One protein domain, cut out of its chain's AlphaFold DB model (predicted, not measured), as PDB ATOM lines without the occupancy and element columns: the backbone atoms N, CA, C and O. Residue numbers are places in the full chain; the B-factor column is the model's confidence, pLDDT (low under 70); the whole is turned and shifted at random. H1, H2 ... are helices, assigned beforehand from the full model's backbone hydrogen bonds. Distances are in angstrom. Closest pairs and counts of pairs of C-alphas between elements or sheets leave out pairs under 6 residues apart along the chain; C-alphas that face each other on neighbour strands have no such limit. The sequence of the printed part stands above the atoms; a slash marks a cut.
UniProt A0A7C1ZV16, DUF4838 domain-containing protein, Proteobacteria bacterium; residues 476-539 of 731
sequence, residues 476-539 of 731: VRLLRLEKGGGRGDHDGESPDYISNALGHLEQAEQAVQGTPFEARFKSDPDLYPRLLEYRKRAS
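Overview. This is residues 476 to 539 of the 731 residues of the protein "DUF4838 domain-containing protein" of Proteobacteria bacterium (UniProt A0A7C1ZV16). A long helix, H2, is crossed by H4, with short H3 near its last end; H1 sits near its first end, beyond a long loop that makes one end of the elongated shape. The 64 printed residues hold H1, H2, H3 and H4 in that order, all helix with no named strand. The whole is only just compact, close to loose, with a radius of gyration of the C-alphas of 12.7 A and spans of 39 by 24 by 16 A.

Along the chain. H1 is residues 476 to 483, 10.1 A long, from C-alpha 476 at (38.068, 23.359, 51.479). H2 is residues 497 to 512, 22.8 A. H3 is residues 518 to 523, 8.6 A. H4 is residues 528 to 538, 15.3 A, to C-alpha 538 at (19.750, 24.575, 45.871).

Arrangement. H1 and H2, a helical hairpin, only just touch, with 3 pairs of C-alphas within 8 A, the closest those of Leu 478 and Ala 501, 7.1 A; they run opposite ways at a shallow tilt of 19 degrees. H2, the hub, touches H3 with residues 509 to 512 alone, closest at the C-alphas of Val 512 and Glu 518, 4.8 A. H2 touches H4 at a steep tilt of 46 degrees, closest at the C-alphas of Leu 502 and Tyr 534, 5.8 A. H1 is apart from H3 and H4. In H1, H2, H3 and H4 every O i to N i+4 pair is within hydrogen-bond range.

Size, cuts and confidence. The C-alphas farthest apart, His 490 and Gly 514, are 40.0 A apart. The printed part has no cut. The link H1 to H2 is long, 13 residues. Residues 483 to 494 have pLDDT under 70.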
ATOM      1  N   VAL A 476      36.986  24.279  51.875       92.12
ATOM      2  CA  VAL A 476      38.068  23.359  51.479       92.12
ATOM      3  C   VAL A 476      38.072  22.104  52.352       92.12
ATOM      4  O   VAL A 476      38.196  20.995  51.832       92.12
ATOM      5  N   ARG A 477      37.887  22.248  53.670       88.75
ATOM      6  CA  ARG A 477      37.783  21.115  54.597       88.75
ATOM      7  C   ARG A 477      36.578  20.230  54.278       88.75
ATOM      8  O   ARG A 477      36.715  19.009  54.280       88.75
ATOM      9  N   LEU A 478      35.426  20.819  53.958       87.88
ATOM     10  CA  LEU A 478      34.243  20.068  53.531       87.88
ATOM     11  C   LEU A 478      34.508  19.308  52.221       87.88
ATOM     12  O   LEU A 478      34.298  18.100  52.166       87.88
ATOM     13  N   LEU A 479      35.065  19.977  51.203       85.50
ATOM     14  CA  LEU A 479      35.491  19.340  49.948       85.50
ATOM     15  C   LEU A 479      36.455  18.182  50.197       85.50
ATOM     16  O   LEU A 479      36.345  17.126  49.574       85.50
ATOM     17  N   ARG A 480      37.405  18.370  51.114       79.88
ATOM     18  CA  ARG A 480      38.353  17.336  51.503       79.88
ATOM     19  C   ARG A 480      37.628  16.113  52.056       79.88
ATOM     20  O   ARG A 480      37.976  15.016  51.653       79.88
ATOM     21  N   LEU A 481      36.660  16.278  52.955       76.69
ATOM     22  CA  LEU A 481      35.937  15.164  53.579       76.69
ATOM     23  C   LEU A 481      35.026  14.430  52.584       76.69
ATOM     24  O   LEU A 481      35.001  13.200  52.574       76.69
ATOM     25  N   GLU A 482      34.348  15.182  51.721       74.44
ATOM     26  CA  GLU A 482      33.301  14.689  50.817       74.44
ATOM     27  C   GLU A 482      33.865  14.123  49.510       74.44
ATOM     28  O   GLU A 482      33.443  13.074  49.037       74.44
ATOM     29  N   LYS A 483      34.863  14.792  48.922       67.69
ATOM     30  CA  LYS A 483      35.387  14.468  47.581       67.69
ATOM     31  C   LYS A 483      36.785  13.861  47.587       67.69
ATOM     32  O   LYS A 483      37.111  13.092  46.689       67.69
ATOM     33  N   GLY A 484      37.608  14.199  48.580       54.88
ATOM     34  CA  GLY A 484      39.003  13.747  48.689       54.88
ATOM     35  C   GLY A 484      39.291  12.784  49.847       54.88
ATOM     36  O   GLY A 484      40.447  12.410  50.036       54.88
ATOM     37  N   GLY A 485      38.277  12.461  50.654       55.44
ATOM     38  CA  GLY A 485      38.407  12.008  52.041       55.44
ATOM     39  C   GLY A 485      38.016  10.552  52.254       55.44
ATOM     40  O   GLY A 485      38.501   9.690  51.547       55.44
ATOM     41  N   GLY A 486      37.195  10.262  53.268       45.94
ATOM     42  CA  GLY A 486      36.792   8.887  53.609       45.94
ATOM     43  C   GLY A 486      35.751   8.272  52.667       45.94
ATOM     44  O   GLY A 486      35.664   7.051  52.612       45.94
ATOM     45  N   ARG A 487      34.997   9.114  51.941       52.94
ATOM     46  CA  ARG A 487      33.988   8.725  50.940       52.94
ATOM     47  C   ARG A 487      34.596   8.714  49.525       52.94
ATOM     48  O   ARG A 487      34.718   7.690  48.866       52.94
ATOM     49  N   GLY A 488      35.081   9.861  49.051       52.56
ATOM     50  CA  GLY A 488      35.697   9.963  47.721       52.56
ATOM     51  C   GLY A 488      34.698   9.781  46.563       52.56
ATOM     52  O   GLY A 488      33.532   9.460  46.753       52.56
ATOM     53  N   ASP A 489      35.151   9.985  45.321       45.66
ATOM     54  CA  ASP A 489      34.281  10.038  44.121       45.66
ATOM     55  C   ASP A 489      33.377   8.823  43.862       45.66
ATOM     56  O   ASP A 489      32.440   8.914  43.071       45.66
ATOM     57  N   HIS A 490      33.700   7.669  44.438       47.12
ATOM     58  CA  HIS A 490      32.924   6.447  44.241       47.12
ATOM     59  C   HIS A 490      31.856   6.224  45.313       47.12
ATOM     60  O   HIS A 490      30.994   5.382  45.091       47.12
ATOM     61  N   ASP A 491      31.872   7.011  46.393       46.69
ATOM     62  CA  ASP A 491      30.915   6.931  47.505       46.69
ATOM     63  C   ASP A 491      30.016   8.192  47.561       46.69
ATOM     64  O   ASP A 491      29.421   8.483  48.593       46.69
ATOM     65  N   GLY A 492      29.920   8.914  46.428       53.38
ATOM     66  CA  GLY A 492      29.168  10.153  46.152       53.38
ATOM     67  C   GLY A 492      29.051  11.202  47.268       53.38
ATOM     68  O   GLY A 492      29.974  11.380  48.050       53.38
ATOM     69  N   GLU A 493      28.007  12.040  47.213       65.81
ATOM     70  CA  GLU A 493      27.860  13.241  48.064       65.81
ATOM     71  C   GLU A 493      26.959  12.955  49.263       65.81
ATOM     72  O   GLU A 493      25.913  12.340  49.077       65.81
ATOM     73  N   SER A 494      27.313  13.453  50.456       68.69
ATOM     74  CA  SER A 494      26.372  13.437  51.582       68.69
ATOM     75  C   SER A 494      25.122  14.285  51.284       68.69
ATOM     76  O   SER A 494      25.221  15.284  50.559       68.69
ATOM     77  N   PRO A 495      23.947  13.947  51.857       72.88
ATOM     78  CA  PRO A 495      22.701  14.678  51.599       72.88
ATOM     79  C   PRO A 495      22.803  16.190  51.859       72.88
ATOM     80  O   PRO A 495      22.286  16.993  51.084       72.88
ATOM     81  N   ASP A 496      23.546  16.586  52.896       81.94
ATOM     82  CA  ASP A 496      23.682  17.987  53.312       81.94
ATOM     83  C   ASP A 496      24.863  18.717  52.651       81.94
ATOM     84  O   ASP A 496      25.060  19.916  52.879       81.94
ATOM     85  N   TYR A 497      25.663  18.028  51.826       84.81
ATOM     86  CA  TYR A 497      26.894  18.576  51.253       84.81
ATOM     87  C   TYR A 497      26.661  19.906  50.531       84.81
ATOM     88  O   TYR A 497      27.371  20.880  50.782       84.81
ATOM     89  N   ILE A 498      25.650  19.969  49.659       88.50
ATOM     90  CA  ILE A 498      25.381  21.160  48.841       88.50
ATOM     91  C   ILE A 498      24.934  22.341  49.693       88.50
ATOM     92  O   ILE A 498      25.407  23.455  49.467       88.50
ATOM     93  N   SER A 499      24.084  22.103  50.692       89.38
ATOM     94  CA  SER A 499      23.627  23.142  51.620       89.38
ATOM     95  C   SER A 499      24.797  23.713  52.432       89.38
ATOM     96  O   SER A 499      25.005  24.926  52.469       89.38
ATOM     97  N   ASN A 500      25.637  22.840  52.998       91.69
ATOM     98  CA  ASN A 500      26.800  23.246  53.789       91.69
ATOM     99  C   ASN A 500      27.858  23.969  52.939       91.69
ATOM    100  O   ASN A 500      28.392  25.005  53.343       91.69
ATOM    101  N   ALA A 501      28.142  23.452  51.740       93.00
ATOM    102  CA  ALA A 501      29.076  24.065  50.801       93.00
ATOM    103  C   ALA A 501      28.610  25.459  50.368       93.00
ATOM    104  O   ALA A 501      29.407  26.400  50.357       93.00
ATOM    105  N   LEU A 502      27.319  25.598  50.048       95.19
ATOM    106  CA  LEU A 502      26.715  26.879  49.708       95.19
ATOM    107  C   LEU A 502      26.828  27.865  50.878       95.19
ATOM    108  O   LEU A 502      27.339  28.964  50.682       95.19
ATOM    109  N   GLY A 503      26.456  27.450  52.092       96.62
ATOM    110  CA  GLY A 503      26.522  28.301  53.282       96.62
ATOM    111  C   GLY A 503      27.920  28.872  53.543       96.62
ATOM    112  O   GLY A 503      28.062  30.065  53.814       96.62
ATOM    113  N   HIS A 504      28.973  28.062  53.397       97.62
ATOM    114  CA  HIS A 504      30.351  28.550  53.523       97.62
ATOM    115  C   HIS A 504      30.735  29.545  52.420       97.62
ATOM    116  O   HIS A 504      31.365  30.565  52.706       97.62
ATOM    117  N   LEU A 505      30.357  29.284  51.167       97.88
ATOM    118  CA  LEU A 505      30.694  30.165  50.046       97.88
ATOM    119  C   LEU A 505      29.916  31.488  50.068       97.88
ATOM    120  O   LEU A 505      30.470  32.513  49.677       97.88
ATOM    121  N   GLU A 506      28.675  31.503  50.553       97.88
ATOM    122  CA  GLU A 506      27.890  32.736  50.707       97.88
ATOM    123  C   GLU A 506      28.431  33.622  51.827       97.88
ATOM    124  O   GLU A 506      28.578  34.829  51.640       97.88
ATOM    125  N   GLN A 507      28.819  33.025  52.957       98.12
ATOM    126  CA  GLN A 507      29.511  33.753  54.022       98.12
ATOM    127  C   GLN A 507      30.849  34.321  53.530       98.12
ATOM    128  O   GLN A 507      31.194  35.458  53.852       98.12
ATOM    129  N   ALA A 508      31.586  33.562  52.711       98.00
ATOM    130  CA  ALA A 508      32.814  34.041  52.085       98.00
ATOM    131  C   ALA A 508      32.556  35.224  51.133       98.00
ATOM    132  O   ALA A 508      33.265  36.226  51.214       98.00
ATOM    133  N   GLU A 509      31.536  35.144  50.272       98.12
ATOM    134  CA  GLU A 509      31.155  36.232  49.362       98.12
ATOM    135  C   GLU A 509      30.762  37.500  50.131       98.12
ATOM    136  O   GLU A 509      31.229  38.595  49.810       98.12
ATOM    137  N   GLN A 510      29.953  37.352  51.182       97.94
ATOM    138  CA  GLN A 510      29.539  38.463  52.031       97.94
ATOM    139  C   GLN A 510      30.739  39.102  52.744       97.94
ATOM    140  O   GLN A 510      30.849  40.326  52.789       97.94
ATOM    141  N   ALA A 511      31.663  38.291  53.266       97.69
ATOM    142  CA  ALA A 511      32.834  38.776  53.990       97.69
ATOM    143  C   ALA A 511      33.812  39.565  53.104       97.69
ATOM    144  O   ALA A 511      34.500  40.457  53.604       97.69
ATOM    145  N   VAL A 512      33.894  39.265  51.801       97.62
ATOM    146  CA  VAL A 512      34.763  40.018  50.883       97.62
ATOM    147  C   VAL A 512      34.110  41.264  50.287       97.62
ATOM    148  O   VAL A 512      34.835  42.068  49.699       97.62
ATOM    149  N   GLN A 513      32.798  41.458  50.420       96.94
ATOM    150  CA  GLN A 513      32.081  42.562  49.779       96.94
ATOM    151  C   GLN A 513      32.639  43.934  50.195       96.94
ATOM    152  O   GLN A 513      32.751  44.251  51.377       96.94
ATOM    153  N   GLY A 514      32.998  44.765  49.213       94.62
ATOM    154  CA  GLY A 514      33.583  46.089  49.440       94.62
ATOM    155  C   GLY A 514      35.030  46.067  49.945       94.62
ATOM    156  O   GLY A 514      35.595  47.123  50.227       94.62
ATOM    157  N   THR A 515      35.654  44.890  50.050       96.56
ATOM    158  CA  THR A 515      37.062  44.737  50.433       96.56
ATOM    159  C   THR A 515      37.955  44.583  49.194       96.56
ATOM    160  O   THR A 515      37.484  44.154  48.136       96.56
ATOM    161  N   PRO A 516      39.277  44.816  49.301       94.81
ATOM    162  CA  PRO A 516      40.215  44.527  48.211       94.81
ATOM    163  C   PRO A 516      40.242  43.053  47.756       94.81
ATOM    164  O   PRO A 516      40.768  42.755  46.685       94.81
ATOM    165  N   PHE A 517      39.686  42.126  48.547       95.50
ATOM    166  CA  PHE A 517      39.655  40.694  48.239       95.50
ATOM    167  C   PHE A 517      38.476  40.285  47.344       95.50
ATOM    168  O   PHE A 517      38.495  39.183  46.793       95.50
ATOM    169  N   GLU A 518      37.483  41.160  47.138       96.00
ATOM    170  CA  GLU A 518      36.267  40.839  46.377       96.00
ATOM    171  C   GLU A 518      36.577  40.393  44.943       96.00
ATOM    172  O   GLU A 518      36.102  39.354  44.481       96.00
ATOM    173  N   ALA A 519      37.433  41.146  44.246       94.31
ATOM    174  CA  ALA A 519      37.814  40.845  42.868       94.31
ATOM    175  C   ALA A 519      38.531  39.492  42.757       94.31
ATOM    176  O   ALA A 519      38.319  38.747  41.798       94.31
ATOM    177  N   ARG A 520      39.353  39.148  43.754       92.62
ATOM    178  CA  ARG A 520      40.061  37.868  43.798       92.62
ATOM    179  C   ARG A 520      39.096  36.710  44.020       92.62
ATOM    180  O   ARG A 520      39.170  35.744  43.276       92.62
ATOM    181  N   PHE A 521      38.175  36.823  44.977       95.12
ATOM    182  CA  PHE A 521      37.155  35.797  45.211       95.12
ATOM    183  C   PHE A 521      36.300  35.554  43.955       95.12
ATOM    184  O   PHE A 521      36.126  34.411  43.543       95.12
ATOM    185  N   LYS A 522      35.836  36.625  43.294       94.88
ATOM    186  CA  LYS A 522      34.986  36.544  42.089       94.88
ATOM    187  C   LYS A 522      35.697  36.011  40.841       94.88
ATOM    188  O   LYS A 522      35.039  35.470  39.957       94.88
ATOM    189  N   SER A 523      37.014  36.187  40.747       93.81
ATOM    190  CA  SER A 523      37.829  35.683  39.629       93.81
ATOM    191  C   SER A 523      38.451  34.311  39.895       93.81
ATOM    192  O   SER A 523      39.035  33.729  38.981       93.81
ATOM    193  N   ASP A 524      38.327  33.784  41.115       93.62
ATOM    194  CA  ASP A 524      38.856  32.475  41.467       93.62
ATOM    195  C   ASP A 524      38.050  31.365  40.760       93.62
ATOM    196  O   ASP A 524      36.836  31.254  40.978       93.62
ATOM    197  N   PRO A 525      38.692  30.538  39.912       91.94
ATOM    198  CA  PRO A 525      38.002  29.528  39.116       91.94
ATOM    199  C   PRO A 525      37.439  28.374  39.955       91.94
ATOM    200  O   PRO A 525      36.583  27.638  39.468       91.94
ATOM    201  N   ASP A 526      37.902  28.210  41.196       91.38
ATOM    202  CA  ASP A 526      37.496  27.126  42.085       91.38
ATOM    203  C   ASP A 526      36.443  27.552  43.119       91.38
ATOM    204  O   ASP A 526      35.832  26.678  43.736       91.38
ATOM    205  N   LEU A 527      36.195  28.857  43.294       95.00
ATOM    206  CA  LEU A 527      35.226  29.382  44.266       95.00
ATOM    207  C   LEU A 527      33.951  29.907  43.605       95.00
ATOM    208  O   LEU A 527      32.886  29.307  43.752       95.00
ATOM    209  N   TYR A 528      34.034  31.018  42.870       95.56
ATOM    210  CA  TYR A 528      32.840  31.726  42.399       95.56
ATOM    211  C   TYR A 528      31.983  30.904  41.417       95.56
ATOM    212  O   TYR A 528      30.763  30.866  41.589       95.56
ATOM    213  N   PRO A 529      32.558  30.152  40.453       95.44
ATOM    214  CA  PRO A 529      31.769  29.246  39.620       95.44
ATOM    215  C   PRO A 529      31.014  28.179  40.424       95.44
ATOM    216  O   PRO A 529      29.864  27.884  40.103       95.44
ATOM    217  N   ARG A 530      31.614  27.643  41.498       93.31
ATOM    218  CA  ARG A 530      30.954  26.666  42.382       93.31
ATOM    219  C   ARG A 530      29.851  27.294  43.212       93.31
ATOM    220  O   ARG A 530      28.807  26.680  43.373       93.31
ATOM    221  N   LEU A 531      30.049  28.521  43.693       96.06
ATOM    222  CA  LEU A 531      28.999  29.272  44.377       96.06
ATOM    223  C   LEU A 531      27.758  29.404  43.479       96.06
ATOM    224  O   LEU A 531      26.646  29.107  43.909       96.06
ATOM    225  N   LEU A 532      27.944  29.779  42.209       95.44
ATOM    226  CA  LEU A 532      26.845  29.865  41.241       95.44
ATOM    227  C   LEU A 532      26.214  28.495  40.942       95.44
ATOM    228  O   LEU A 532      24.988  28.390  40.859       95.44
ATOM    229  N   GLU A 533      27.029  27.446  40.802       93.25
ATOM    230  CA  GLU A 533      26.554  26.070  40.621       93.25
ATOM    231  C   GLU A 533      25.682  25.616  41.802       93.25
ATOM    232  O   GLU A 533      24.576  25.113  41.597       93.25
ATOM    233  N   TYR A 534      26.143  25.822  43.036       92.94
ATOM    234  CA  TYR A 534      25.447  25.380  44.244       92.94
ATOM    235  C   TYR A 534      24.185  26.193  44.521       92.94
ATOM    236  O   TYR A 534      23.173  25.598  44.881       92.94
ATOM    237  N   ARG A 535      24.167  27.501  44.223       94.19
ATOM    238  CA  ARG A 535      22.928  28.303  44.214       94.19
ATOM    239  C   ARG A 535      21.888  27.725  43.263       94.19
ATOM    240  O   ARG A 535      20.730  27.556  43.637       94.19
ATOM    241  N   LYS A 536      22.305  27.379  42.041       91.94
ATOM    242  CA  LYS A 536      21.411  26.783  41.042       91.94
ATOM    243  C   LYS A 536      20.853  25.446  41.531       91.94
ATOM    244  O   LYS A 536      19.647  25.238  41.429       91.94
ATOM    245  N   ARG A 537      21.705  24.570  42.075       86.06
ATOM    246  CA  ARG A 537      21.299  23.255  42.601       86.06
ATOM    247  C   ARG A 537      20.358  23.380  43.803       86.06
ATOM    248  O   ARG A 537      19.365  22.672  43.842       86.06
ATOM    249  N   ALA A 538      20.615  24.315  44.718       83.25
ATOM    250  CA  ALA A 538      19.750  24.575  45.871       83.25
ATOM    251  C   ALA A 538      18.392  25.201  45.495       83.25
ATOM    252  O   ALA A 538      17.419  25.043  46.223       83.25
ATOM    253  N   SER A 539      18.307  25.909  44.362       76.44
ATOM    254  CA  SER A 539      17.062  26.535  43.880       76.44
ATOM    255  C   SER A 539      16.132  25.602  43.089       76.44
ATOM    256  O   SER A 539      15.034  26.011  42.712       76.44
TER     257      SER A 539